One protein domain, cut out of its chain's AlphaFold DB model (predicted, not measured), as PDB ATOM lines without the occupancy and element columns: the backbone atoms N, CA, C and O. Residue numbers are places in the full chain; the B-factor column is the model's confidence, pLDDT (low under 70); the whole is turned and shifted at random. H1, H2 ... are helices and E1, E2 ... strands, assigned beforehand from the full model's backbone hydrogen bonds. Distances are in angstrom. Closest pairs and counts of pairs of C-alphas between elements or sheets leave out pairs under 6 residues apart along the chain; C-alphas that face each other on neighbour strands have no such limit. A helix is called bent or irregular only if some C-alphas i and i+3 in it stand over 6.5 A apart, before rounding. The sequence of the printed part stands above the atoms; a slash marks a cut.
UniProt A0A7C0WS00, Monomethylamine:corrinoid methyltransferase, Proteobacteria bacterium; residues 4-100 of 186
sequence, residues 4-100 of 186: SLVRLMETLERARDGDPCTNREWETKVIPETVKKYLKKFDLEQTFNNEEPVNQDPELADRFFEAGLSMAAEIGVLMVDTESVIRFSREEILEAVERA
ATOM      1  N   SER A   4     128.520 179.675 147.934       80.00
ATOM      2  CA  SER A   4     129.420 178.567 147.595       80.00
ATOM      3  C   SER A   4     130.305 178.098 148.760       80.00
ATOM      4  O   SER A   4     130.454 176.892 148.937       80.00
ATOM      5  N   LEU A   5     130.854 179.005 149.579       88.19
ATOM      6  CA  LEU A   5     131.730 178.609 150.689       88.19
ATOM      7  C   LEU A   5     130.936 177.935 151.816       88.19
ATOM      8  O   LEU A   5     131.412 176.973 152.406       88.19
ATOM      9  N   VAL A   6     129.713 178.407 152.080       89.75
ATOM     10  CA  VAL A   6     128.816 177.800 153.079       89.75
ATOM     11  C   VAL A   6     128.489 176.353 152.697       89.75
ATOM     12  O   VAL A   6     128.703 175.455 153.503       89.75
ATOM     13  N   ARG A   7     128.094 176.110 151.438       86.75
ATOM     14  CA  ARG A   7     127.809 174.756 150.925       86.75
ATOM     15  C   ARG A   7     129.004 173.813 151.013       86.75
ATOM     16  O   ARG A   7     128.840 172.639 151.341       86.75
ATOM     17  N   LEU A   8     130.202 174.323 150.718       91.06
ATOM     18  CA  LEU A   8     131.433 173.549 150.861       91.06
ATOM     19  C   LEU A   8     131.630 173.112 152.317       91.06
ATOM     20  O   LEU A   8     131.853 171.933 152.565       91.06
ATOM     21  N   MET A   9     131.500 174.036 153.273       94.50
ATOM     22  CA  MET A   9     131.663 173.716 154.695       94.50
ATOM     23  C   MET A   9     130.609 172.721 155.197       94.50
ATOM     24  O   MET A   9     130.966 171.789 155.910       94.50
ATOM     25  N   GLU A  10     129.345 172.860 154.785       93.06
ATOM     26  CA  GLU A  10     128.274 171.904 155.114       93.06
ATOM     27  C   GLU A  10     128.569 170.505 154.556       93.06
ATOM     28  O   GLU A  10     128.364 169.501 155.233       93.06
ATOM     29  N   THR A  11     129.092 170.422 153.330       92.50
ATOM     30  CA  THR A  11     129.455 169.137 152.715       92.50
ATOM     31  C   THR A  11     130.638 168.494 153.438       92.50
ATOM     32  O   THR A  11     130.621 167.288 153.668       92.50
ATOM     33  N   LEU A  12     131.635 169.284 153.850       93.00
ATOM     34  CA  LEU A  12     132.759 168.796 154.654       93.00
ATOM     35  C   LEU A  12     132.313 168.303 156.038       93.00
ATOM     36  O   LEU A  12     132.837 167.306 156.527       93.00
ATOM     37  N   GLU A  13     131.331 168.956 156.661       94.81
ATOM     38  CA  GLU A  13     130.738 168.482 157.918       94.81
ATOM     39  C   GLU A  13     129.998 167.152 157.722       94.81
ATOM     40  O   GLU A  13     130.251 166.201 158.463       94.81
ATOM     41  N   ARG A  14     129.176 167.026 156.667       94.94
ATOM     42  CA  ARG A  14     128.523 165.751 156.311       94.94
ATOM     43  C   ARG A  14     129.535 164.646 156.009       94.94
ATOM     44  O   ARG A  14     129.289 163.499 156.353       94.94
ATOM     45  N   ALA A  15     130.658 164.977 155.376       93.69
ATOM     46  CA  ALA A  15     131.740 164.028 155.132       93.69
ATOM     47  C   ALA A  15     132.369 163.555 156.449       93.69
ATOM     48  O   ALA A  15     132.664 162.376 156.602       93.69
ATOM     49  N   ARG A  16     132.543 164.441 157.433       92.50
ATOM     50  CA  ARG A  16     133.087 164.063 158.742       92.50
ATOM     51  C   ARG A  16     132.137 163.161 159.538       92.50
ATOM     52  O   ARG A  16     132.600 162.217 160.167       92.50
ATOM     53  N   ASP A  17     130.841 163.469 159.519       93.25
ATOM     54  CA  ASP A  17     129.839 162.858 160.406       93.25
ATOM     55  C   ASP A  17     128.950 161.804 159.703       93.25
ATOM     56  O   ASP A  17     128.003 161.292 160.300       93.25
ATOM     57  N   GLY A  18     129.227 161.498 158.430       94.12
ATOM     58  CA  GLY A  18     128.463 160.557 157.610       94.12
ATOM     59  C   GLY A  18     128.587 159.098 158.061       94.12
ATOM     60  O   GLY A  18     129.521 158.722 158.769       94.12
ATOM     61  N   ASP A  19     127.650 158.256 157.614       96.31
ATOM     62  CA  ASP A  19     127.637 156.834 157.981       96.31
ATOM     63  C   ASP A  19     128.913 156.132 157.496       96.31
ATOM     64  O   ASP A  19     129.283 156.307 156.332       96.31
ATOM     65  N   PRO A  20     129.561 155.295 158.324       96.94
ATOM     66  CA  PRO A  20     130.787 154.616 157.934       96.94
ATOM     67  C   PRO A  20     130.529 153.579 156.831       96.94
ATOM     68  O   PRO A  20     129.623 152.751 156.942       96.94
ATOM     69  N   CYS A  21     131.354 153.589 155.787       97.62
ATOM     70  CA  CYS A  21     131.355 152.596 154.719       97.62
ATOM     71  C   CYS A  21     132.741 152.513 154.070       97.62
ATOM     72  O   CYS A  21     133.258 153.499 153.554       97.62
ATOM     73  N   THR A  22     133.336 151.319 154.056       98.00
ATOM     74  CA  THR A  22     134.638 151.121 153.399       98.00
ATOM     75  C   THR A  22     134.503 151.172 151.880       98.00
ATOM     76  O   THR A  22     133.488 150.727 151.335       98.00
ATOM     77  N   ASN A  23     135.557 151.589 151.168       97.50
ATOM     78  CA  ASN A  23     135.519 151.618 149.697       97.50
ATOM     79  C   ASN A  23     135.194 150.241 149.090       97.50
ATOM     80  O   ASN A  23     134.391 150.109 148.170       97.50
ATOM     81  N   ARG A  24     135.751 149.173 149.674       97.88
ATOM     82  CA  ARG A  24     135.482 147.802 149.224       97.88
ATOM     83  C   ARG A  24     134.019 147.411 149.419       97.88
ATOM     84  O   ARG A  24     133.447 146.755 148.553       97.88
ATOM     85  N   GLU A  25     133.421 147.740 150.560       98.12
ATOM     86  CA  GLU A  25     132.005 147.454 150.816       98.12
ATOM     87  C   GLU A  25     131.099 148.230 149.862       98.12
ATOM     88  O   GLU A  25     130.164 147.656 149.301       98.12
ATOM     89  N   TRP A  26     131.421 149.500 149.631       98.25
ATOM     90  CA  TRP A  26     130.702 150.354 148.703       98.25
ATOM     91  C   TRP A  26     130.658 149.767 147.287       98.25
ATOM     92  O   TRP A  26     129.578 149.561 146.730       98.25
ATOM     93  N   GLU A  27     131.823 149.412 146.740       97.94
ATOM     94  CA  GLU A  27     131.956 148.855 145.389       97.94
ATOM     95  C   GLU A  27     131.346 147.455 145.254       97.94
ATOM     96  O   GLU A  27     130.697 147.145 144.254       97.94
ATOM     97  N   THR A  28     131.551 146.587 146.250       98.19
ATOM     98  CA  THR A  28     131.178 145.164 146.133       98.19
ATOM     99  C   THR A  28     129.759 144.851 146.594       98.19
ATOM    100  O   THR A  28     129.230 143.807 146.212       98.19
ATOM    101  N   LYS A  29     129.135 145.717 147.403       98.31
ATOM    102  CA  LYS A  29     127.798 145.481 147.973       98.31
ATOM    103  C   LYS A  29     126.853 146.653 147.771       98.31
ATOM    104  O   LYS A  29     125.817 146.472 147.138       98.31
ATOM    105  N   VAL A  30     127.204 147.843 148.264       98.31
ATOM    106  CA  VAL A  30     126.261 148.973 148.314       98.31
ATOM    107  C   VAL A  30     125.811 149.380 146.913       98.31
ATOM    108  O   VAL A  30     124.604 149.437 146.665       98.31
ATOM    109  N   ILE A  31     126.743 149.595 145.976       98.31
ATOM    110  CA  ILE A  31     126.398 149.942 144.592       98.31
ATOM    111  C   ILE A  31     125.585 148.811 143.932       98.31
ATOM    112  O   ILE A  31     124.459 149.089 143.507       98.31
ATOM    113  N   PRO A  32     126.066 147.549 143.850       98.31
ATOM    114  CA  PRO A  32     125.337 146.501 143.135       98.31
ATOM    115  C   PRO A  32     123.942 146.215 143.704       98.31
ATOM    116  O   PRO A  32     122.987 146.048 142.940       98.31
ATOM    117  N   GLU A  33     123.797 146.166 145.031       98.44
ATOM    118  CA  GLU A  33     122.515 145.877 145.681       98.44
ATOM    119  C   GLU A  33     121.514 147.018 145.490       98.44
ATOM    120  O   GLU A  33     120.349 146.762 145.171       98.44
ATOM    121  N   THR A  34     121.965 148.270 145.611       98.38
ATOM    122  CA  THR A  34     121.098 149.438 145.420       98.38
ATOM    123  C   THR A  34     120.662 149.565 143.961       98.38
ATOM    124  O   THR A  34     119.469 149.726 143.700       98.38
ATOM    125  N   VAL A  35     121.577 149.394 142.998       98.31
ATOM    126  CA  VAL A  35     121.238 149.368 141.563       98.31
ATOM    127  C   VAL A  35     120.187 148.295 141.286       98.31
ATOM    128  O   VAL A  35     119.131 148.592 140.729       98.31
ATOM    129  N   LYS A  36     120.419 147.054 141.733       98.19
ATOM    130  CA  LYS A  36     119.476 145.944 141.527       98.19
ATOM    131  C   LYS A  36     118.108 146.223 142.152       98.19
ATOM    132  O   LYS A  36     117.078 145.947 141.536       98.19
ATOM    133  N   LYS A  37     118.082 146.784 143.365       98.44
ATOM    134  CA  LYS A  37     116.852 147.193 144.055       98.44
ATOM    135  C   LYS A  37     116.057 148.196 143.218       98.44
ATOM    136  O   LYS A  37     114.851 148.009 143.063       98.44
ATOM    137  N   TYR A  38     116.702 149.234 142.686       98.44
ATOM    138  CA  TYR A  38     116.020 150.286 141.928       98.44
ATOM    139  C   TYR A  38     115.607 149.850 140.524       98.44
ATOM    140  O   TYR A  38     114.492 150.167 140.115       98.44
ATOM    141  N   LEU A  39     116.425 149.047 139.837       98.31
ATOM    142  CA  LEU A  39     116.040 148.451 138.557       98.31
ATOM    143  C   LEU A  39     114.761 147.621 138.698       98.31
ATOM    144  O   LEU A  39     113.815 147.810 137.939       98.31
ATOM    145  N   LYS A  40     114.687 146.764 139.722       98.19
ATOM    146  CA  LYS A  40     113.490 145.962 139.991       98.19
ATOM    147  C   LYS A  40     112.295 146.814 140.428       98.19
ATOM    148  O   LYS A  40     111.175 146.573 139.995       98.19
ATOM    149  N   LYS A  41     112.513 147.803 141.303       98.31
ATOM    150  CA  LYS A  41     111.447 148.666 141.848       98.31
ATOM    151  C   LYS A  41     110.722 149.467 140.761       98.31
ATOM    152  O   LYS A  41     109.528 149.703 140.904       98.31
ATOM    153  N   PHE A  42     111.437 149.887 139.720       98.25
ATOM    154  CA  PHE A  42     110.904 150.715 138.633       98.25
ATOM    155  C   PHE A  42     110.622 149.933 137.340       98.25
ATOM    156  O   PHE A  42     110.261 150.545 136.334       98.25
ATOM    157  N   ASP A  43     110.751 148.602 137.374       97.69
ATOM    158  CA  ASP A  43     110.556 147.725 136.212       97.69
ATOM    159  C   ASP A  43     111.459 148.115 135.023       97.69
ATOM    160  O   ASP A  43     111.010 148.334 133.899       97.69
ATOM    161  N   LEU A  44     112.753 148.279 135.321       97.75
ATOM    162  CA  LEU A  44     113.813 148.668 134.379       97.75
ATOM    163  C   LEU A  44     114.763 147.505 134.045       97.75
ATOM    164  O   LEU A  44     115.728 147.666 133.298       97.75
ATOM    165  N   GLU A  45     114.540 146.323 134.622       96.56
ATOM    166  CA  GLU A  45     115.323 145.138 134.278       96.56
ATOM    167  C   GLU A  45     115.039 144.735 132.822       96.56
ATOM    168  O   GLU A  45     113.889 144.633 132.410       96.56
ATOM    169  N   GLN A  46     116.095 144.469 132.042       93.44
ATOM    170  CA  GLN A  46     115.991 143.991 130.652       93.44
ATOM    171  C   GLN A  46     115.289 144.951 129.671       93.44
ATOM    172  O   GLN A  46     114.867 144.526 128.600       93.44
ATOM    173  N   THR A  47     115.204 146.250 129.972       95.12
ATOM    174  CA  THR A  47     114.623 147.240 129.044       95.12
ATOM    175  C   THR A  47     115.587 147.686 127.937       95.12
ATOM    176  O   THR A  47     115.219 148.493 127.088       95.12
ATOM    177  N   PHE A  48     116.833 147.202 127.939       93.44
ATOM    178  CA  PHE A  48     117.819 147.505 126.903       93.44
ATOM    179  C   PHE A  48     117.518 146.735 125.609       93.44
ATOM    180  O   PHE A  48     117.410 145.510 125.623       93.44
ATOM    181  N   ASN A  49     117.453 147.453 124.487       93.25
ATOM    182  CA  ASN A  49     117.299 146.886 123.152       93.25
ATOM    183  C   ASN A  49     118.572 147.136 122.331       93.25
ATOM    184  O   ASN A  49     118.922 148.277 122.061       93.25
ATOM    185  N   ASN A  50     119.259 146.071 121.915       94.19
ATOM    186  CA  ASN A  50     120.483 146.198 121.118       94.19
ATOM    187  C   ASN A  50     120.212 146.651 119.671       94.19
ATOM    188  O   ASN A  50     121.057 147.299 119.062       94.19
ATOM    189  N   GLU A  51     119.038 146.328 119.124       96.06
ATOM    190  CA  GLU A  51     118.654 146.735 117.765       96.06
ATOM    191  C   GLU A  51     118.242 148.215 117.711       96.06
ATOM    192  O   GLU A  51     118.371 148.854 116.672       96.06
ATOM    193  N   GLU A  52     117.784 148.770 118.839       92.44
ATOM    194  CA  GLU A  52     117.428 150.184 119.005       92.44
ATOM    195  C   GLU A  52     118.104 150.729 120.279       92.44
ATOM    196  O   GLU A  52     117.471 150.835 121.334       92.44
ATOM    197  N   PRO A  53     119.416 151.033 120.221       90.12
ATOM    198  CA  PRO A  53     120.199 151.399 121.402       90.12
ATOM    199  C   PRO A  53     119.839 152.784 121.958       90.12
ATOM    200  O   PRO A  53     120.157 153.089 123.109       90.12
ATOM    201  N   VAL A  54     119.196 153.634 121.153       91.38
ATOM    202  CA  VAL A  54     118.667 154.924 121.595       91.38
ATOM    203  C   VAL A  54     117.219 154.720 122.012       91.38
ATOM    204  O   VAL A  54     116.374 154.384 121.193       91.38
ATOM    205  N   ASN A  55     116.920 154.938 123.292       92.31
ATOM    206  CA  ASN A  55     115.555 154.814 123.789       92.31
ATOM    207  C   ASN A  55     114.599 155.774 123.049       92.31
ATOM    208  O   ASN A  55     114.807 156.987 123.072       92.31
ATOM    209  N   GLN A  56     113.538 155.219 122.459       91.69
ATOM    210  CA  GLN A  56     112.474 155.957 121.765       91.69
ATOM    211  C   GLN A  56     111.197 156.109 122.614       91.69
ATOM    212  O   GLN A  56     110.245 156.743 122.166       91.69
ATOM    213  N   ASP A  57     111.147 155.521 123.816       94.38
ATOM    214  CA  ASP A  57     109.997 155.548 124.728       94.38
ATOM    215  C   ASP A  57     110.177 156.641 125.808       94.38
ATOM    216  O   ASP A  57     111.007 156.482 126.715       94.38
ATOM    217  N   PRO A  58     109.418 157.756 125.752       94.25
ATOM    218  CA  PRO A  58     109.507 158.822 126.747       94.25
ATOM    219  C   PRO A  58     109.108 158.377 128.158       94.25
ATOM    220  O   PRO A  58     109.717 158.827 129.124       94.25
ATOM    221  N   GLU A  59     108.144 157.463 128.302       97.19
ATOM    222  CA  GLU A  59     107.716 156.979 129.619       97.19
ATOM    223  C   GLU A  59     108.809 156.120 130.260       97.19
ATOM    224  O   GLU A  59     109.053 156.194 131.466       97.19
ATOM    225  N   LEU A  60     109.521 155.324 129.458       96.62
ATOM    226  CA  LEU A  60     110.714 154.622 129.923       96.62
ATOM    227  C   LEU A  60     111.817 155.604 130.348       96.62
ATOM    228  O   LEU A  60     112.454 155.380 131.379       96.62
ATOM    229  N   ALA A  61     112.020 156.702 129.610       96.38
ATOM    230  CA  ALA A  61     112.994 157.734 129.978       96.38
ATOM    231  C   ALA A  61     112.649 158.394 131.325       96.38
ATOM    232  O   ALA A  61     113.516 158.496 132.195       96.38
ATOM    233  N   ASP A  62     111.383 158.766 131.529       97.94
ATOM    234  CA  ASP A  62     110.896 159.350 132.783       97.94
ATOM    235  C   ASP A  62     111.037 158.366 133.954       97.94
ATOM    236  O   ASP A  62     111.477 158.743 135.045       97.94
ATOM    237  N   ARG A  63     110.756 157.073 133.732       98.25
ATOM    238  CA  ARG A  63     110.982 156.028 134.746       98.25
ATOM    239  C   ARG A  63     112.457 155.889 135.116       98.25
ATOM    240  O   ARG A  63     112.761 155.765 136.302       98.25
ATOM    241  N   PHE A  64     113.371 155.930 134.145       97.94
ATOM    242  CA  PHE A  64     114.813 155.929 134.419       97.94
ATOM    243  C   PHE A  64     115.243 157.162 135.216       97.94
ATOM    244  O   PHE A  64     116.035 157.029 136.153       97.94
ATOM    245  N   PHE A  65     114.713 158.342 134.885       97.88
ATOM    246  CA  PHE A  65     115.000 159.568 135.623       97.88
ATOM    247  C   PHE A  65     114.541 159.470 137.085       97.88
ATOM    248  O   PHE A  65     115.340 159.694 137.994       97.88
ATOM    249  N   GLU A  66     113.295 159.055 137.335       98.44
ATOM    250  CA  GLU A  66     112.773 158.906 138.700       98.44
ATOM    251  C   GLU A  66     113.487 157.803 139.494       98.44
ATOM    252  O   GLU A  66     113.740 157.967 140.696       98.44
ATOM    253  N   ALA A  67     113.870 156.702 138.839       98.44
ATOM    254  CA  ALA A  67     114.671 155.649 139.455       98.44
ATOM    255  C   ALA A  67     116.060 156.157 139.850       98.44
ATOM    256  O   ALA A  67     116.484 155.941 140.987       98.44
ATOM    257  N   GLY A  68     116.744 156.862 138.945       98.19
ATOM    258  CA  GLY A  68     118.065 157.439 139.177       98.19
ATOM    259  C   GLY A  68     118.053 158.498 140.277       98.19
ATOM    260  O   GLY A  68     118.891 158.455 141.173       98.19
ATOM    261  N   LEU A  69     117.063 159.392 140.272       98.44
ATOM    262  CA  LEU A  69     116.891 160.416 141.302       98.44
ATOM    263  C   LEU A  69     116.621 159.799 142.682       98.44
ATOM    264  O   LEU A  69     117.237 160.189 143.676       98.44
ATOM    265  N   SER A  70     115.728 158.809 142.745       98.19
ATOM    266  CA  SER A  70     115.421 158.107 143.994       98.19
ATOM    267  C   SER A  70     116.623 157.306 144.507       98.19
ATOM    268  O   SER A  70     116.900 157.308 145.704       98.19
ATOM    269  N   MET A  71     117.355 156.649 143.601       98.44
ATOM    270  CA  MET A  71     118.581 155.929 143.926       98.44
ATOM    271  C   MET A  71     119.657 156.882 144.448       98.44
ATOM    272  O   MET A  71     120.243 156.590 145.483       98.44
ATOM    273  N   ALA A  72     119.898 158.010 143.774       98.12
ATOM    274  CA  ALA A  72     120.904 158.996 144.163       98.12
ATOM    275  C   ALA A  72     120.657 159.546 145.577       98.12
ATOM    276  O   ALA A  72     121.598 159.657 146.364       98.12
ATOM    277  N   ALA A  73     119.393 159.821 145.921       98.06
ATOM    278  CA  ALA A  73     119.010 160.270 147.257       98.06
ATOM    279  C   ALA A  73     119.211 159.190 148.341       98.06
ATOM    280  O   ALA A  73     119.542 159.508 149.482       98.06
ATOM    281  N   GLU A  74     119.018 157.910 148.005       97.38
ATOM    282  CA  GLU A  74     119.221 156.800 148.945       97.38
ATOM    283  C   GLU A  74     120.706 156.465 149.141       97.38
ATOM    284  O   GLU A  74     121.168 156.333 150.279       97.38
ATOM    285  N   ILE A  75     121.433 156.301 148.033       97.44
ATOM    286  CA  ILE A  75     122.807 155.802 148.042       97.44
ATOM    287  C   ILE A  75     123.769 156.862 148.576       97.44
ATOM    288  O   ILE A  75     124.576 156.553 149.446       97.44
ATOM    289  N   GLY A  76     123.638 158.118 148.137       96.88
ATOM    290  CA  GLY A  76     124.587 159.181 148.458       96.88
ATOM    291  C   GLY A  76     125.916 159.054 147.704       96.88
ATOM    292  O   GLY A  76     125.997 158.461 146.629       96.88
ATOM    293  N   VAL A  77     126.970 159.638 148.268       96.94
ATOM    294  CA  VAL A  77     128.333 159.643 147.721       96.94
ATOM    295  C   VAL A  77     129.301 159.193 148.807       96.94
ATOM    296  O   VAL A  77     129.286 159.736 149.910       96.94
ATOM    297  N   LEU A  78     130.155 158.219 148.492       97.81
ATOM    298  CA  LEU A  78     131.231 157.806 149.385       97.81
ATOM    299  C   LEU A  78     132.363 158.839 149.377       97.81
ATOM    300  O   LEU A  78     132.939 159.136 148.329       97.81
ATOM    301  N   MET A  79     132.736 159.318 150.560       96.62
ATOM    302  CA  MET A  79     133.983 160.027 150.791       96.62
ATOM    303  C   MET A  79     135.075 159.020 151.153       96.62
ATOM    304  O   MET A  79     135.146 158.545 152.282       96.62
ATOM    305  N   VAL A  80     135.918 158.683 150.177       95.50
ATOM    306  CA  VAL A  80     136.923 157.612 150.308       95.50
ATOM    307  C   VAL A  80     137.951 157.913 151.403       95.50
ATOM    308  O   VAL A  80     138.323 157.007 152.140       95.50
ATOM    309  N   ASP A  81     138.359 159.175 151.559       92.94
ATOM    310  CA  ASP A  81     139.371 159.574 152.550       92.94
ATOM    311  C   ASP A  81     138.918 159.357 154.003       92.94
ATOM    312  O   ASP A  81     139.735 159.062 154.875       92.94
ATOM    313  N   THR A  82     137.619 159.513 154.271       93.56
ATOM    314  CA  THR A  82     137.016 159.359 155.606       93.56
ATOM    315  C   THR A  82     136.208 158.073 155.752       93.56
ATOM    316  O   THR A  82     135.682 157.823 156.833       93.56
ATOM    317  N   GLU A  83     136.099 157.275 154.684       96.25
ATOM    318  CA  GLU A  83     135.230 156.096 154.586       96.25
ATOM    319  C   GLU A  83     133.813 156.365 155.121       96.25
ATOM    320  O   GLU A  83     133.283 155.619 155.945       96.25
ATOM    321  N   SER A  84     133.205 157.466 154.674       96.81
ATOM    322  CA  SER A  84     131.892 157.926 155.139       96.81
ATOM    323  C   SER A  84     130.952 158.261 153.982       96.81
ATOM    324  O   SER A  84     131.379 158.677 152.905       96.81
ATOM    325  N   VAL A  85     129.648 158.084 154.185       97.94
ATOM    326  CA  VAL A  85     128.624 158.318 153.160       97.94
ATOM    327  C   VAL A  85     127.952 159.671 153.366       97.94
ATOM    328  O   VAL A  85     127.299 159.916 154.381       97.94
ATOM    329  N   ILE A  86     128.048 160.531 152.353       97.25
ATOM    330  CA  ILE A  86     127.360 161.821 152.286       97.25
ATOM    331  C   ILE A  86     126.026 161.621 151.570       97.25
ATOM    332  O   ILE A  86     126.002 161.180 150.421       97.25
ATOM    333  N   ARG A  87     124.910 161.977 152.213       96.00
ATOM    334  CA  ARG A  87     123.577 161.921 151.590       96.00
ATOM    335  C   ARG A  87     123.028 163.303 151.266       96.00
ATOM    336  O   ARG A  87     123.290 164.282 151.970       96.00
ATOM    337  N   PHE A  88     122.232 163.329 150.203       95.88
ATOM    338  CA  PHE A  88     121.501 164.496 149.738       95.88
ATOM    339  C   PHE A  88     120.032 164.131 149.582       95.88
ATOM    340  O   PHE A  88     119.706 163.028 149.142       95.88
ATOM    341  N   SER A  89     119.140 165.046 149.949       96.94
ATOM    342  CA  SER A  89     117.713 164.838 149.732       96.94
ATOM    343  C   SER A  89     117.366 164.932 148.243       96.94
ATOM    344  O   SER A  89     118.106 165.504 147.436       96.94
ATOM    345  N   ARG A  90     116.199 164.400 147.866       97.75
ATOM    346  CA  ARG A  90     115.673 164.527 146.499       97.75
ATOM    347  C   ARG A  90     115.554 165.997 146.085       97.75
ATOM    348  O   ARG A  90     115.859 166.347 144.949       97.75
ATOM    349  N   GLU A  91     115.131 166.850 147.011       97.50
ATOM    350  CA  GLU A  91     114.965 168.290 146.816       97.50
ATOM    351  C   GLU A  91     116.311 168.983 146.604       97.50
ATOM    352  O   GLU A  91     116.420 169.803 145.698       97.50
ATOM    353  N   GLU A  92     117.347 168.625 147.373       95.50
ATOM    354  CA  GLU A  92     118.701 169.168 147.191       95.50
ATOM    355  C   GLU A  92     119.265 168.821 145.806       95.50
ATOM    356  O   GLU A  92     119.854 169.677 145.141       95.50
ATOM    357  N   ILE A  93     119.049 167.582 145.349       97.06
ATOM    358  CA  ILE A  93     119.485 167.124 144.024       97.06
ATOM    359  C   ILE A  93     118.732 167.883 142.924       97.06
ATOM    360  O   ILE A  93     119.357 168.405 142.002       97.06
ATOM    361  N   LEU A  94     117.405 167.999 143.024       97.62
ATOM    362  CA  LEU A  94     116.597 168.729 142.041       97.62
ATOM    363  C   LEU A  94     116.921 170.227 142.011       97.62
ATOM    364  O   LEU A  94     117.018 170.806 140.932       97.62
ATOM    365  N   GLU A  95     117.150 170.851 143.167       95.44
ATOM    366  CA  GLU A  95     117.596 172.243 143.251       95.44
ATOM    367  C   GLU A  95     118.948 172.438 142.550       95.44
ATOM    368  O   GLU A  95     119.168 173.458 141.896       95.44
ATOM    369  N   ALA A  96     119.863 171.471 142.672       93.19
ATOM    370  CA  ALA A  96     121.144 171.512 141.977       93.19
ATOM    371  C   ALA A  96     120.984 171.368 140.455       93.19
ATOM    372  O   ALA A  96     121.633 172.107 139.715       93.19
ATOM    373  N   VAL A  97     120.101 170.475 139.992       94.81
ATOM    374  CA  VAL A  97     119.785 170.300 138.564       94.81
ATOM    375  C   VAL A  97     119.164 171.568 137.976       94.81
ATOM    376  O   VAL A  97     119.618 172.031 136.935       94.81
ATOM    377  N   GLU A  98     118.195 172.181 138.661       95.00
ATOM    378  CA  GLU A  98     117.541 173.425 138.219       95.00
ATOM    379  C   GLU A  98     118.526 174.601 138.120       95.00
ATOM    380  O   GLU A  98     118.381 175.496 137.290       95.00
ATOM    381  N   ARG A  99     119.560 174.609 138.969       93.00
ATOM    382  CA  ARG A  99     120.603 175.645 138.971       93.00
ATOM    383  C   ARG A  99     121.751 175.373 138.008       93.00
ATOM    384  O   ARG A  99     122.652 176.211 137.917       93.00
ATOM    385  N   ALA A 100     121.763 174.223 137.338       92.75
ATOM    386  CA  ALA A 100     122.800 173.914 136.371       92.75
ATOM    387  C   ALA A 100     122.779 174.956 135.235       92.75
ATOM    388  O   ALA A 100     121.705 175.359 134.783       92.75
TER     389      ALA A 100
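AT A GLANCE: This is residues 4 to 100 of the 186 residues of the protein "Monomethylamine:corrinoid methyltransferase" of Proteobacteria bacterium (UniProt A0A7C0WS00). A small two-strand hairpin, E1 and E2, sits at the open end of a long hairpin of two helices, H2 and H3, which spread apart toward the long link that joins them. H1 packs on the strand hairpin with its residues 11 to 17 while its residues 4 to 10 stick out, and H4 packs on residues 69 to 73 of H3, near that helix's last turns. The printed part has 97 residues with four named helices and two named strands, in the order H1, H2, H3, E1, E2, H4; the sheet has the order E1 - E2, antiparallel, and the class is mostly helix. The whole is loose, with a radius of gyration of the C-alphas of 16.0 A and spans of 46 by 33 by 20 A.

HOW THE PARTS SIT: E1, residues 77 to 79, and E2, residues 84 to 86, form an antiparallel hairpin, their directions at 140 degrees, with N 77 and O 86 at 2.8 A and N 79 and O 84 at 2.8 A, within hydrogen-bond range. Residues 19 to 20 pair antiparallel with residues 84 to 85 of E2. The closest C-alphas of H1, residues 4 to 17, and E2 are those of Ala 15 and Ile 86, 5.7 A apart. For H2, residues 23 to 41, and E1 they are those of Trp 26 and Leu 78, 7.5 A apart. H3, residues 58 to 75, touches H2 with its residues 67 to 75 alone, closest at the C-alphas of Tyr 38 and Ala 67, 6.1 A. These two form a helical hairpin, opposite ways at a steep tilt of 37 degrees, only just past shallow. H3 touches H4, residues 90 to 98, closest at the C-alphas of Ala 73 and Arg 90, 5.5 A, opposite ways at a steep tilt of 58 degrees. H1 is apart from H2, H3 and H4. In H1, H3 and H4 every O i to N i+4 pair is within hydrogen-bond range; in H2, 13 of 15 are.

IN THESE COORDINATES: E1 and E2 have three residues each. H3 is 25.3 A long from first to last C-alpha and ends at C-alpha 75, (122.807, 155.802, 148.042). H2 is 25.5 A long, with a kink of 30 degrees near residue 30; it is irregular, but only just, with C-alphas 28 and 31 at 6.9 A. H1 is 20.3 A long and begins at C-alpha 4, (129.420, 178.567, 147.595). H4 is 12.3 A long and ends at C-alpha 98, (117.541, 173.425, 138.219).

THE WHOLE: The two C-alphas farthest apart are those of Val 6 and Glu 51, 48.1 A. The link from H2 to H3, residues 42 to 57, is long, and its residues 48 to 54 stand free; the other links are tight. Residues 95 to 100, of which 95 to 98 belong to H4, also stand free. The printed part has no cut, its mean pLDDT is 95.8, and no printed residue is under 70.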